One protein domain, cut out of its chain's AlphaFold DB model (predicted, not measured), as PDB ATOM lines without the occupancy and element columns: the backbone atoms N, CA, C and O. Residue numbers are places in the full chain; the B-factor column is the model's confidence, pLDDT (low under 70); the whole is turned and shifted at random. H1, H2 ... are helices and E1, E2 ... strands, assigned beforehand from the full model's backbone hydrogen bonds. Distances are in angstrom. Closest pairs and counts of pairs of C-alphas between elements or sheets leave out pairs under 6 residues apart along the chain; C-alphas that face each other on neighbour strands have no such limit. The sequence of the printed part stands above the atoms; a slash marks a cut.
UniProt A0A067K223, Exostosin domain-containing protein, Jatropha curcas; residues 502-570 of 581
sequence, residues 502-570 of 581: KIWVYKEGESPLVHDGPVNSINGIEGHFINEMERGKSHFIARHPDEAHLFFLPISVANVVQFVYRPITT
ATOM      1  N   LYS A 502      11.676 -26.745  78.808       93.25
ATOM      2  CA  LYS A 502      11.416 -25.672  79.763       93.25
ATOM      3  C   LYS A 502      12.537 -25.626  80.782       93.25
ATOM      4  O   LYS A 502      12.887 -26.655  81.355       93.25
ATOM      5  N   ILE A 503      13.079 -24.444  81.005       92.94
ATOM      6  CA  ILE A 503      14.219 -24.182  81.867       92.94
ATOM      7  C   ILE A 503      13.758 -23.208  82.945       92.94
ATOM      8  O   ILE A 503      13.280 -22.115  82.642       92.94
ATOM      9  N   TRP A 504      13.865 -23.612  84.206       93.44
ATOM     10  CA  TRP A 504      13.665 -22.708  85.332       93.44
ATOM     11  C   TRP A 504      14.947 -21.928  85.584       93.44
ATOM     12  O   TRP A 504      15.991 -22.540  85.786       93.44
ATOM     13  N   VAL A 505      14.863 -20.603  85.593       91.75
ATOM     14  CA  VAL A 505      16.001 -19.724  85.872       91.75
ATOM     15  C   VAL A 505      15.897 -19.259  87.318       91.75
ATOM     16  O   VAL A 505      14.878 -18.680  87.707       91.75
ATOM     17  N   TYR A 506      16.919 -19.550  88.121       90.69
ATOM     18  CA  TYR A 506      17.013 -19.008  89.478       90.69
ATOM     19  C   TYR A 506      17.213 -17.493  89.428       90.69
ATOM     20  O   TYR A 506      17.886 -16.985  88.534       90.69
ATOM     21  N   LYS A 507      16.595 -16.783  90.373       85.50
ATOM     22  CA  LYS A 507      16.659 -15.313  90.484       85.50
ATOM     23  C   LYS A 507      17.488 -14.858  91.682       85.50
ATOM     24  O   LYS A 507      17.614 -13.669  91.934       85.50
ATOM     25  N   GLU A 508      17.930 -15.814  92.487       86.94
ATOM     26  CA  GLU A 508      18.727 -15.614  93.678       86.94
ATOM     27  C   GLU A 508      20.199 -15.443  93.302       86.94
ATOM     28  O   GLU A 508      20.752 -16.260  92.567       86.94
ATOM     29  N   GLY A 509      20.836 -14.421  93.872       79.44
ATOM     30  CA  GLY A 509      22.208 -14.031  93.568       79.44
ATOM     31  C   GLY A 509      22.284 -12.549  93.203       79.44
ATOM     32  O   GLY A 509      21.262 -11.906  92.983       79.44
ATOM     33  N   GLU A 510      23.493 -11.993  93.197       76.81
ATOM     34  CA  GLU A 510      23.725 -10.587  92.865       76.81
ATOM     35  C   GLU A 510      24.675 -10.462  91.672       76.81
ATOM     36  O   GLU A 510      25.711 -11.143  91.600       76.81
ATOM     37  N   SER A 511      24.337  -9.543  90.764       74.56
ATOM     38  CA  SER A 511      25.231  -9.108  89.696       74.56
ATOM     39  C   SER A 511      26.498  -8.490  90.303       74.56
ATOM     40  O   SER A 511      26.434  -7.836  91.345       74.56
ATOM     41  N   PRO A 512      27.667  -8.635  89.660       70.50
ATOM     42  CA  PRO A 512      27.880  -9.263  88.355       70.50
ATOM     43  C   PRO A 512      28.171 -10.773  88.434       70.50
ATOM     44  O   PRO A 512      28.463 -11.386  87.414       70.50
ATOM     45  N   LEU A 513      28.183 -11.389  89.622       75.88
ATOM     46  CA  LEU A 513      28.620 -12.787  89.785       75.88
ATOM     47  C   LEU A 513      27.552 -13.779  89.331       75.88
ATOM     48  O   LEU A 513      27.831 -14.750  88.626       75.88
ATOM     49  N   VAL A 514      26.330 -13.511  89.765       72.56
ATOM     50  CA  VAL A 514      25.127 -14.231  89.384       72.56
ATOM     51  C   VAL A 514      24.283 -13.186  88.679       72.56
ATOM     52  O   VAL A 514      24.003 -12.163  89.291       72.56
ATOM     53  N   HIS A 515      23.934 -13.419  87.415       83.25
ATOM     54  CA  HIS A 515      23.332 -12.457  86.481       83.25
ATOM     55  C   HIS A 515      24.327 -11.544  85.733       83.25
ATOM     56  O   HIS A 515      25.481 -11.373  86.133       83.25
ATOM     57  N   ASP A 516      23.878 -10.989  84.599       76.44
ATOM     58  CA  ASP A 516      24.612 -10.018  83.766       76.44
ATOM     59  C   ASP A 516      25.967 -10.510  83.211       76.44
ATOM     60  O   ASP A 516      27.024  -9.892  83.393       76.44
ATOM     61  N   GLY A 517      25.962 -11.634  82.490       78.62
ATOM     62  CA  GLY A 517      27.181 -12.157  81.867       78.62
ATOM     63  C   GLY A 517      27.754 -11.235  80.765       78.62
ATOM     64  O   GLY A 517      27.001 -10.554  80.055       78.62
ATOM     65  N   PRO A 518      29.089 -11.205  80.578       78.75
ATOM     66  CA  PRO A 518      29.744 -10.271  79.670       78.75
ATOM     67  C   PRO A 518      29.464 -10.633  78.210       78.75
ATOM     68  O   PRO A 518      29.701 -11.761  77.792       78.75
ATOM     69  N   VAL A 519      29.008  -9.661  77.416       77.19
ATOM     70  CA  VAL A 519      28.653  -9.855  75.993       77.19
ATOM     71  C   VAL A 519      29.751  -9.420  75.015       77.19
ATOM     72  O   VAL A 519      29.847  -9.956  73.919       77.19
ATOM     73  N   ASN A 520      30.637  -8.507  75.424       73.62
ATOM     74  CA  ASN A 520      31.666  -7.912  74.559       73.62
ATOM     75  C   ASN A 520      33.052  -8.548  74.773       73.62
ATOM     76  O   ASN A 520      34.045  -7.847  74.951       73.62
ATOM     77  N   SER A 521      33.132  -9.880  74.822       70.00
ATOM     78  CA  SER A 521      34.396 -10.598  75.040       70.00
ATOM     79  C   SER A 521      34.445 -11.917  74.267       70.00
ATOM     80  O   SER A 521      33.449 -12.327  73.675       70.00
ATOM     81  N   ILE A 522      35.584 -12.620  74.309       67.44
ATOM     82  CA  ILE A 522      35.692 -13.987  73.766       67.44
ATOM     83  C   ILE A 522      34.705 -14.962  74.439       67.44
ATOM     84  O   ILE A 522      34.276 -15.928  73.817       67.44
ATOM     85  N   ASN A 523      34.268 -14.651  75.665       70.44
ATOM     86  CA  ASN A 523      33.238 -15.385  76.403       70.44
ATOM     87  C   ASN A 523      31.830 -14.804  76.172       70.44
ATOM     88  O   ASN A 523      30.894 -15.127  76.897       70.44
ATOM     89  N   GLY A 524      31.657 -13.951  75.155       76.88
ATOM     90  CA  GLY A 524      30.418 -13.224  74.873       76.88
ATOM     91  C   GLY A 524      29.186 -14.119  74.763       76.88
ATOM     92  O   GLY A 524      28.096 -13.722  75.164       76.88
ATOM     93  N   ILE A 525      29.354 -15.348  74.268       79.75
ATOM     94  CA  ILE A 525      28.256 -16.304  74.101       79.75
ATOM     95  C   ILE A 525      27.630 -16.739  75.435       79.75
ATOM     96  O   ILE A 525      26.416 -16.911  75.504       79.75
ATOM     97  N   GLU A 526      28.435 -16.855  76.498       83.12
ATOM     98  CA  GLU A 526      27.967 -17.142  77.858       83.12
ATOM     99  C   GLU A 526      27.073 -16.002  78.346       83.12
ATOM    100  O   GLU A 526      25.931 -16.224  78.752       83.12
ATOM    101  N   GLY A 527      27.558 -14.763  78.211       85.12
ATOM    102  CA  GLY A 527      26.794 -13.575  78.565       85.12
ATOM    103  C   GLY A 527      25.528 -13.408  77.736       85.12
ATOM    104  O   GLY A 527      24.475 -13.085  78.280       85.12
ATOM    105  N   HIS A 528      25.582 -13.683  76.433       85.75
ATOM    106  CA  HIS A 528      24.399 -13.667  75.578       85.75
ATOM    107  C   HIS A 528      23.358 -14.691  76.033       85.75
ATOM    108  O   HIS A 528      22.183 -14.343  76.124       85.75
ATOM    109  N   PHE A 529      23.771 -15.915  76.369       88.12
ATOM    110  CA  PHE A 529      22.853 -16.940  76.859       88.12
ATOM    111  C   PHE A 529      22.211 -16.551  78.197       88.12
ATOM    112  O   PHE A 529      20.986 -16.604  78.315       88.12
ATOM    113  N   ILE A 530      23.009 -16.107  79.178       88.69
ATOM    114  CA  ILE A 530      22.514 -15.635  80.484       88.69
ATOM    115  C   ILE A 530      21.477 -14.522  80.280       88.69
ATOM    116  O   ILE A 530      20.340 -14.639  80.733       88.69
ATOM    117  N   ASN A 531      21.826 -13.507  79.490       86.31
ATOM    118  CA  ASN A 531      20.958 -12.362  79.234       86.31
ATOM    119  C   ASN A 531      19.655 -12.752  78.515       86.31
ATOM    120  O   ASN A 531      18.593 -12.220  78.835       86.31
ATOM    121  N   GLU A 532      19.697 -13.673  77.550       88.31
ATOM    122  CA  GLU A 532      18.488 -14.155  76.864       88.31
ATOM    123  C   GLU A 532      17.560 -14.945  77.795       88.31
ATOM    124  O   GLU A 532      16.332 -14.811  77.722       88.31
ATOM    125  N   MET A 533      18.135 -15.733  78.706       88.62
ATOM    126  CA  MET A 533      17.377 -16.477  79.712       88.62
ATOM    127  C   MET A 533      16.794 -15.565  80.803       88.62
ATOM    128  O   MET A 533      15.723 -15.859  81.332       88.62
ATOM    129  N   GLU A 534      17.434 -14.438  81.108       84.06
ATOM    130  CA  GLU A 534      16.991 -13.492  82.143       84.06
ATOM    131  C   GLU A 534      15.970 -12.471  81.649       84.06
ATOM    132  O   GLU A 534      15.022 -12.139  82.361       84.06
ATOM    133  N   ARG A 535      16.094 -12.015  80.397       80.12
ATOM    134  CA  ARG A 535      15.182 -11.025  79.794       80.12
ATOM    135  C   ARG A 535      13.750 -11.528  79.616       80.12
ATOM    136  O   ARG A 535      12.887 -10.755  79.205       80.12
ATOM    137  N   GLY A 536      13.484 -12.812  79.869       71.38
ATOM    138  CA  GLY A 536      12.137 -13.377  79.787       71.38
ATOM    139  C   GLY A 536      11.612 -13.554  78.358       71.38
ATOM    140  O   GLY A 536      10.446 -13.898  78.183       71.38
ATOM    141  N   LYS A 537      12.442 -13.306  77.335       76.00
ATOM    142  CA  LYS A 537      12.046 -13.344  75.916       76.00
ATOM    143  C   LYS A 537      12.146 -14.740  75.303       76.00
ATOM    144  O   LYS A 537      11.523 -15.012  74.280       76.00
ATOM    145  N   SER A 538      12.898 -15.633  75.940       84.25
ATOM    146  CA  SER A 538      13.076 -17.005  75.483       84.25
ATOM    147  C   SER A 538      11.838 -17.864  75.768       84.25
ATOM    148  O   SER A 538      11.385 -17.993  76.908       84.25
ATOM    149  N   HIS A 539      11.317 -18.527  74.732       87.56
ATOM    150  CA  HIS A 539      10.205 -19.477  74.856       87.56
ATOM    151  C   HIS A 539      10.578 -20.736  75.659       87.56
ATOM    152  O   HIS A 539       9.692 -21.513  76.030       87.56
ATOM    153  N   PHE A 540      11.863 -20.925  75.972       92.00
ATOM    154  CA  PHE A 540      12.359 -21.994  76.831       92.00
ATOM    155  C   PHE A 540      12.147 -21.726  78.320       92.00
ATOM    156  O   PHE A 540      12.327 -22.635  79.116       92.00
ATOM    157  N   ILE A 541      11.758 -20.524  78.744       91.31
ATOM    158  CA  ILE A 541      11.660 -20.210  80.173       91.31
ATOM    159  C   ILE A 541      10.408 -20.854  80.785       91.31
ATOM    160  O   ILE A 541       9.287 -20.711  80.287       91.31
ATOM    161  N   ALA A 542      10.599 -21.582  81.886       90.81
ATOM    162  CA  ALA A 542       9.522 -22.166  82.675       90.81
ATOM    163  C   ALA A 542       8.846 -21.090  83.540       90.81
ATOM    164  O   ALA A 542       9.520 -20.316  84.217       90.81
ATOM    165  N   ARG A 543       7.506 -21.073  83.583       88.69
ATOM    166  CA  ARG A 543       6.750 -20.142  84.449       88.69
ATOM    167  C   ARG A 543       6.715 -20.599  85.904       88.69
ATOM    168  O   ARG A 543       6.582 -19.779  86.808       88.69
ATOM    169  N   HIS A 544       6.857 -21.904  86.122       88.75
ATOM    170  CA  HIS A 544       6.965 -22.523  87.435       88.75
ATOM    171  C   HIS A 544       8.031 -23.626  87.446       88.75
ATOM    172  O   HIS A 544       8.189 -24.329  86.447       88.75
ATOM    173  N   PRO A 545       8.701 -23.863  88.589       87.56
ATOM    174  CA  PRO A 545       9.725 -24.905  88.703       87.56
ATOM    175  C   PRO A 545       9.150 -26.316  88.501       87.56
ATOM    176  O   PRO A 545       9.857 -27.217  88.071       87.56
ATOM    177  N   ASP A 546       7.852 -26.507  88.763       85.25
ATOM    178  CA  ASP A 546       7.144 -27.775  88.528       85.25
ATOM    179  C   ASP A 546       6.989 -28.111  87.025       85.25
ATOM    180  O   ASP A 546       6.620 -29.235  86.688       85.25
ATOM    181  N   GLU A 547       7.231 -27.152  86.126       87.38
ATOM    182  CA  GLU A 547       7.144 -27.313  84.666       87.38
ATOM    183  C   GLU A 547       8.515 -27.494  84.010       87.38
ATOM    184  O   GLU A 547       8.592 -27.735  82.806       87.38
ATOM    185  N   ALA A 548       9.587 -27.326  84.780       90.62
ATOM    186  CA  ALA A 548      10.935 -27.260  84.262       90.62
ATOM    187  C   ALA A 548      11.523 -28.653  84.037       90.62
ATOM    188  O   ALA A 548      11.487 -29.524  84.904       90.62
ATOM    189  N   HIS A 549      12.108 -28.826  82.861       92.00
ATOM    190  CA  HIS A 549      12.936 -29.966  82.498       92.00
ATOM    191  C   HIS A 549      14.366 -29.786  83.018       92.00
ATOM    192  O   HIS A 549      15.003 -30.756  83.415       92.00
ATOM    193  N   LEU A 550      14.853 -28.540  83.026       91.00
ATOM    194  CA  LEU A 550      16.179 -28.156  83.501       91.00
ATOM    195  C   LEU A 550      16.088 -26.967  84.454       91.00
ATOM    196  O   LEU A 550      15.178 -26.146  84.362       91.00
ATOM    197  N   PHE A 551      17.068 -26.861  85.340       92.62
ATOM    198  CA  PHE A 551      17.230 -25.732  86.244       92.62
ATOM    199  C   PHE A 551      18.543 -25.035  85.901       92.62
ATOM    200  O   PHE A 551      19.591 -25.676  85.888       92.62
ATOM    201  N   PHE A 552      18.472 -23.746  85.597       91.88
ATOM    202  CA  PHE A 552      19.603 -22.926  85.199       91.88
ATOM    203  C   PHE A 552      19.991 -21.976  86.329       91.88
ATOM    204  O   PHE A 552      19.157 -21.227  86.842       91.88
ATOM    205  N   LEU A 553      21.266 -22.038  86.706       92.19
ATOM    206  CA  LEU A 553      21.918 -21.111  87.619       92.19
ATOM    207  C   LEU A 553      22.698 -20.110  86.756       92.19
ATOM    208  O   LEU A 553      23.661 -20.529  86.111       92.19
ATOM    209  N   PRO A 554      22.297 -18.831  86.702       88.00
ATOM    210  CA  PRO A 554      22.918 -17.841  85.826       88.00
ATOM    211  C   PRO A 554      24.233 -17.307  86.413       88.00
ATOM    212  O   PRO A 554      24.395 -16.117  86.659       88.00
ATOM    213  N   ILE A 555      25.179 -18.203  86.688       86.19
ATOM    214  CA  ILE A 555      26.503 -17.839  87.195       86.19
ATOM    215  C   ILE A 555      27.391 -17.519  85.999       86.19
ATOM    216  O   ILE A 555      27.576 -18.366  85.128       86.19
ATOM    217  N   SER A 556      27.948 -16.310  85.985       84.94
ATOM    218  CA  SER A 556      28.907 -15.885  84.972       84.94
ATOM    219  C   SER A 556      30.314 -16.239  85.443       84.94
ATOM    220  O   SER A 556      30.885 -15.554  86.291       84.94
ATOM    221  N   VAL A 557      30.895 -17.309  84.903       81.44
ATOM    222  CA  VAL A 557      32.266 -17.736  85.224       81.44
ATOM    223  C   VAL A 557      33.250 -16.637  84.840       81.44
ATOM    224  O   VAL A 557      34.178 -16.339  85.593       81.44
ATOM    225  N   ALA A 558      33.011 -15.967  83.712       77.62
ATOM    226  CA  ALA A 558      33.805 -14.822  83.289       77.62
ATOM    227  C   ALA A 558      33.789 -13.678  84.323       77.62
ATOM    228  O   ALA A 558      34.850 -13.146  84.663       77.62
ATOM    229  N   ASN A 559      32.622 -13.340  84.885       80.38
ATOM    230  CA  ASN A 559      32.532 -12.314  85.927       80.38
ATOM    231  C   ASN A 559      33.080 -12.809  87.265       80.38
ATOM    232  O   ASN A 559      33.717 -12.037  87.972       80.38
ATOM    233  N   VAL A 560      32.904 -14.081  87.623       78.94
ATOM    234  CA  VAL A 560      33.531 -14.655  88.821       78.94
ATOM    235  C   VAL A 560      35.048 -14.496  88.738       78.94
ATOM    236  O   VAL A 560      35.664 -13.965  89.661       78.94
ATOM    237  N   VAL A 561      35.653 -14.845  87.602       73.06
ATOM    238  CA  VAL A 561      37.083 -14.618  87.361       73.06
ATOM    239  C   VAL A 561      37.427 -13.131  87.461       73.06
ATOM    240  O   VAL A 561      38.372 -12.773  88.161       73.06
ATOM    241  N   GLN A 562      36.663 -12.249  86.818       70.56
ATOM    242  CA  GLN A 562      36.957 -10.816  86.803       70.56
ATOM    243  C   GLN A 562      36.798 -10.136  88.171       70.56
ATOM    244  O   GLN A 562      37.651  -9.350  88.557       70.56
ATOM    245  N   PHE A 563      35.728 -10.403  88.912       69.50
ATOM    246  CA  PHE A 563      35.377  -9.648  90.118       69.50
ATOM    247  C   PHE A 563      35.860 -10.310  91.411       69.50
ATOM    248  O   PHE A 563      36.153  -9.598  92.368       69.50
ATOM    249  N   VAL A 564      35.983 -11.642  91.447       70.00
ATOM    250  CA  VAL A 564      36.472 -12.368  92.633       70.00
ATOM    251  C   VAL A 564      37.979 -12.588  92.556       70.00
ATOM    252  O   VAL A 564      38.684 -12.344  93.531       70.00
ATOM    253  N   TYR A 565      38.484 -13.020  91.398       63.75
ATOM    254  CA  TYR A 565      39.890 -13.412  91.249       63.75
ATOM    255  C   TYR A 565      40.778 -12.313  90.646       63.75
ATOM    256  O   TYR A 565      41.986 -12.307  90.878       63.75
ATOM    257  N   ARG A 566      40.204 -11.358  89.902       61.94
ATOM    258  CA  ARG A 566      40.917 -10.204  89.322       61.94
ATOM    259  C   ARG A 566      40.319  -8.851  89.738       61.94
ATOM    260  O   ARG A 566      40.080  -8.034  88.845       61.94
ATOM    261  N   PRO A 567      40.062  -8.578  91.033       50.56
ATOM    262  CA  PRO A 567      39.450  -7.315  91.433       50.56
ATOM    263  C   PRO A 567      40.222  -6.161  90.792       50.56
ATOM    264  O   PRO A 567      41.439  -6.062  90.952       50.56
ATOM    265  N   ILE A 568      39.512  -5.359  89.992       49.09
ATOM    266  CA  ILE A 568      40.075  -4.221  89.267       49.09
ATOM    267  C   ILE A 568      40.763  -3.346  90.311       49.09
ATOM    268  O   ILE A 568      40.102  -2.684  91.113       49.09
ATOM    269  N   THR A 569      42.094  -3.359  90.330       45.03
ATOM    270  CA  THR A 569      42.849  -2.354  91.063       45.03
ATOM    271  C   THR A 569      42.518  -1.015  90.414       45.03
ATOM    272  O   THR A 569      42.400  -0.900  89.195       45.03
ATOM    273  N   THR A 570      42.306   0.004  91.234       42.00
ATOM    274  CA  THR A 570      41.804   1.348  90.903       42.00
ATOM    275  C   THR A 570      42.668   2.167  89.924       42.00
ATOM    276  O   THR A 570      42.512   3.379  89.835       42.00
TER     277      THR A 570
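AT A GLANCE: This is residues 502 to 570 of the 581 residues of the protein "Exostosin domain-containing protein" of Jatropha curcas (UniProt A0A067K223). With little regular structure, the domain is a rod: a small two-strand parallel sheet, E1 and E2, toward one end, H2 toward the other, H1 alongside, and residues 565 to 570 sticking out. The 69 printed residues, 26 in named elements, run E1, H1, E2, H2, class mixed. It is only just compact, close to loose: radius of gyration of the C-alphas 13.1 A, spans 45 by 21 by 15 A.

HOW THE PARTS SIT: E1, residues 503 to 505, and E2, residues 550 to 552, are parallel at 27 degrees; N 504 and O 550, 2.9 A apart, are within hydrogen-bond range. With H1, residues 524 to 534, between them in the chain, they form a strand-helix-strand unit, its crossover left-handed. The closest C-alphas of E1 and H1, Val 505 and Met 533, are 7.1 A apart. H2, residues 557 to 565, is near H1 and apart from E1. Every O i to N i+4 pair in H1 and H2 is within hydrogen-bond range.

IN THESE COORDINATES: H1 measures 15.3 A, H2 10.6 A from first to last C-alpha. C-alpha 503 is at (14.219, -24.182, 81.867), C-alpha 565 at (39.890, -13.412, 91.249).

THE WHOLE: The farthest C-alphas, Glu 547 and Thr 570, are 45.4 A apart. The printed part has no cut. Links E1 to H1 and H1 to E2 are long. Residues 522, 563 and 565 to 570 have pLDDT under 70.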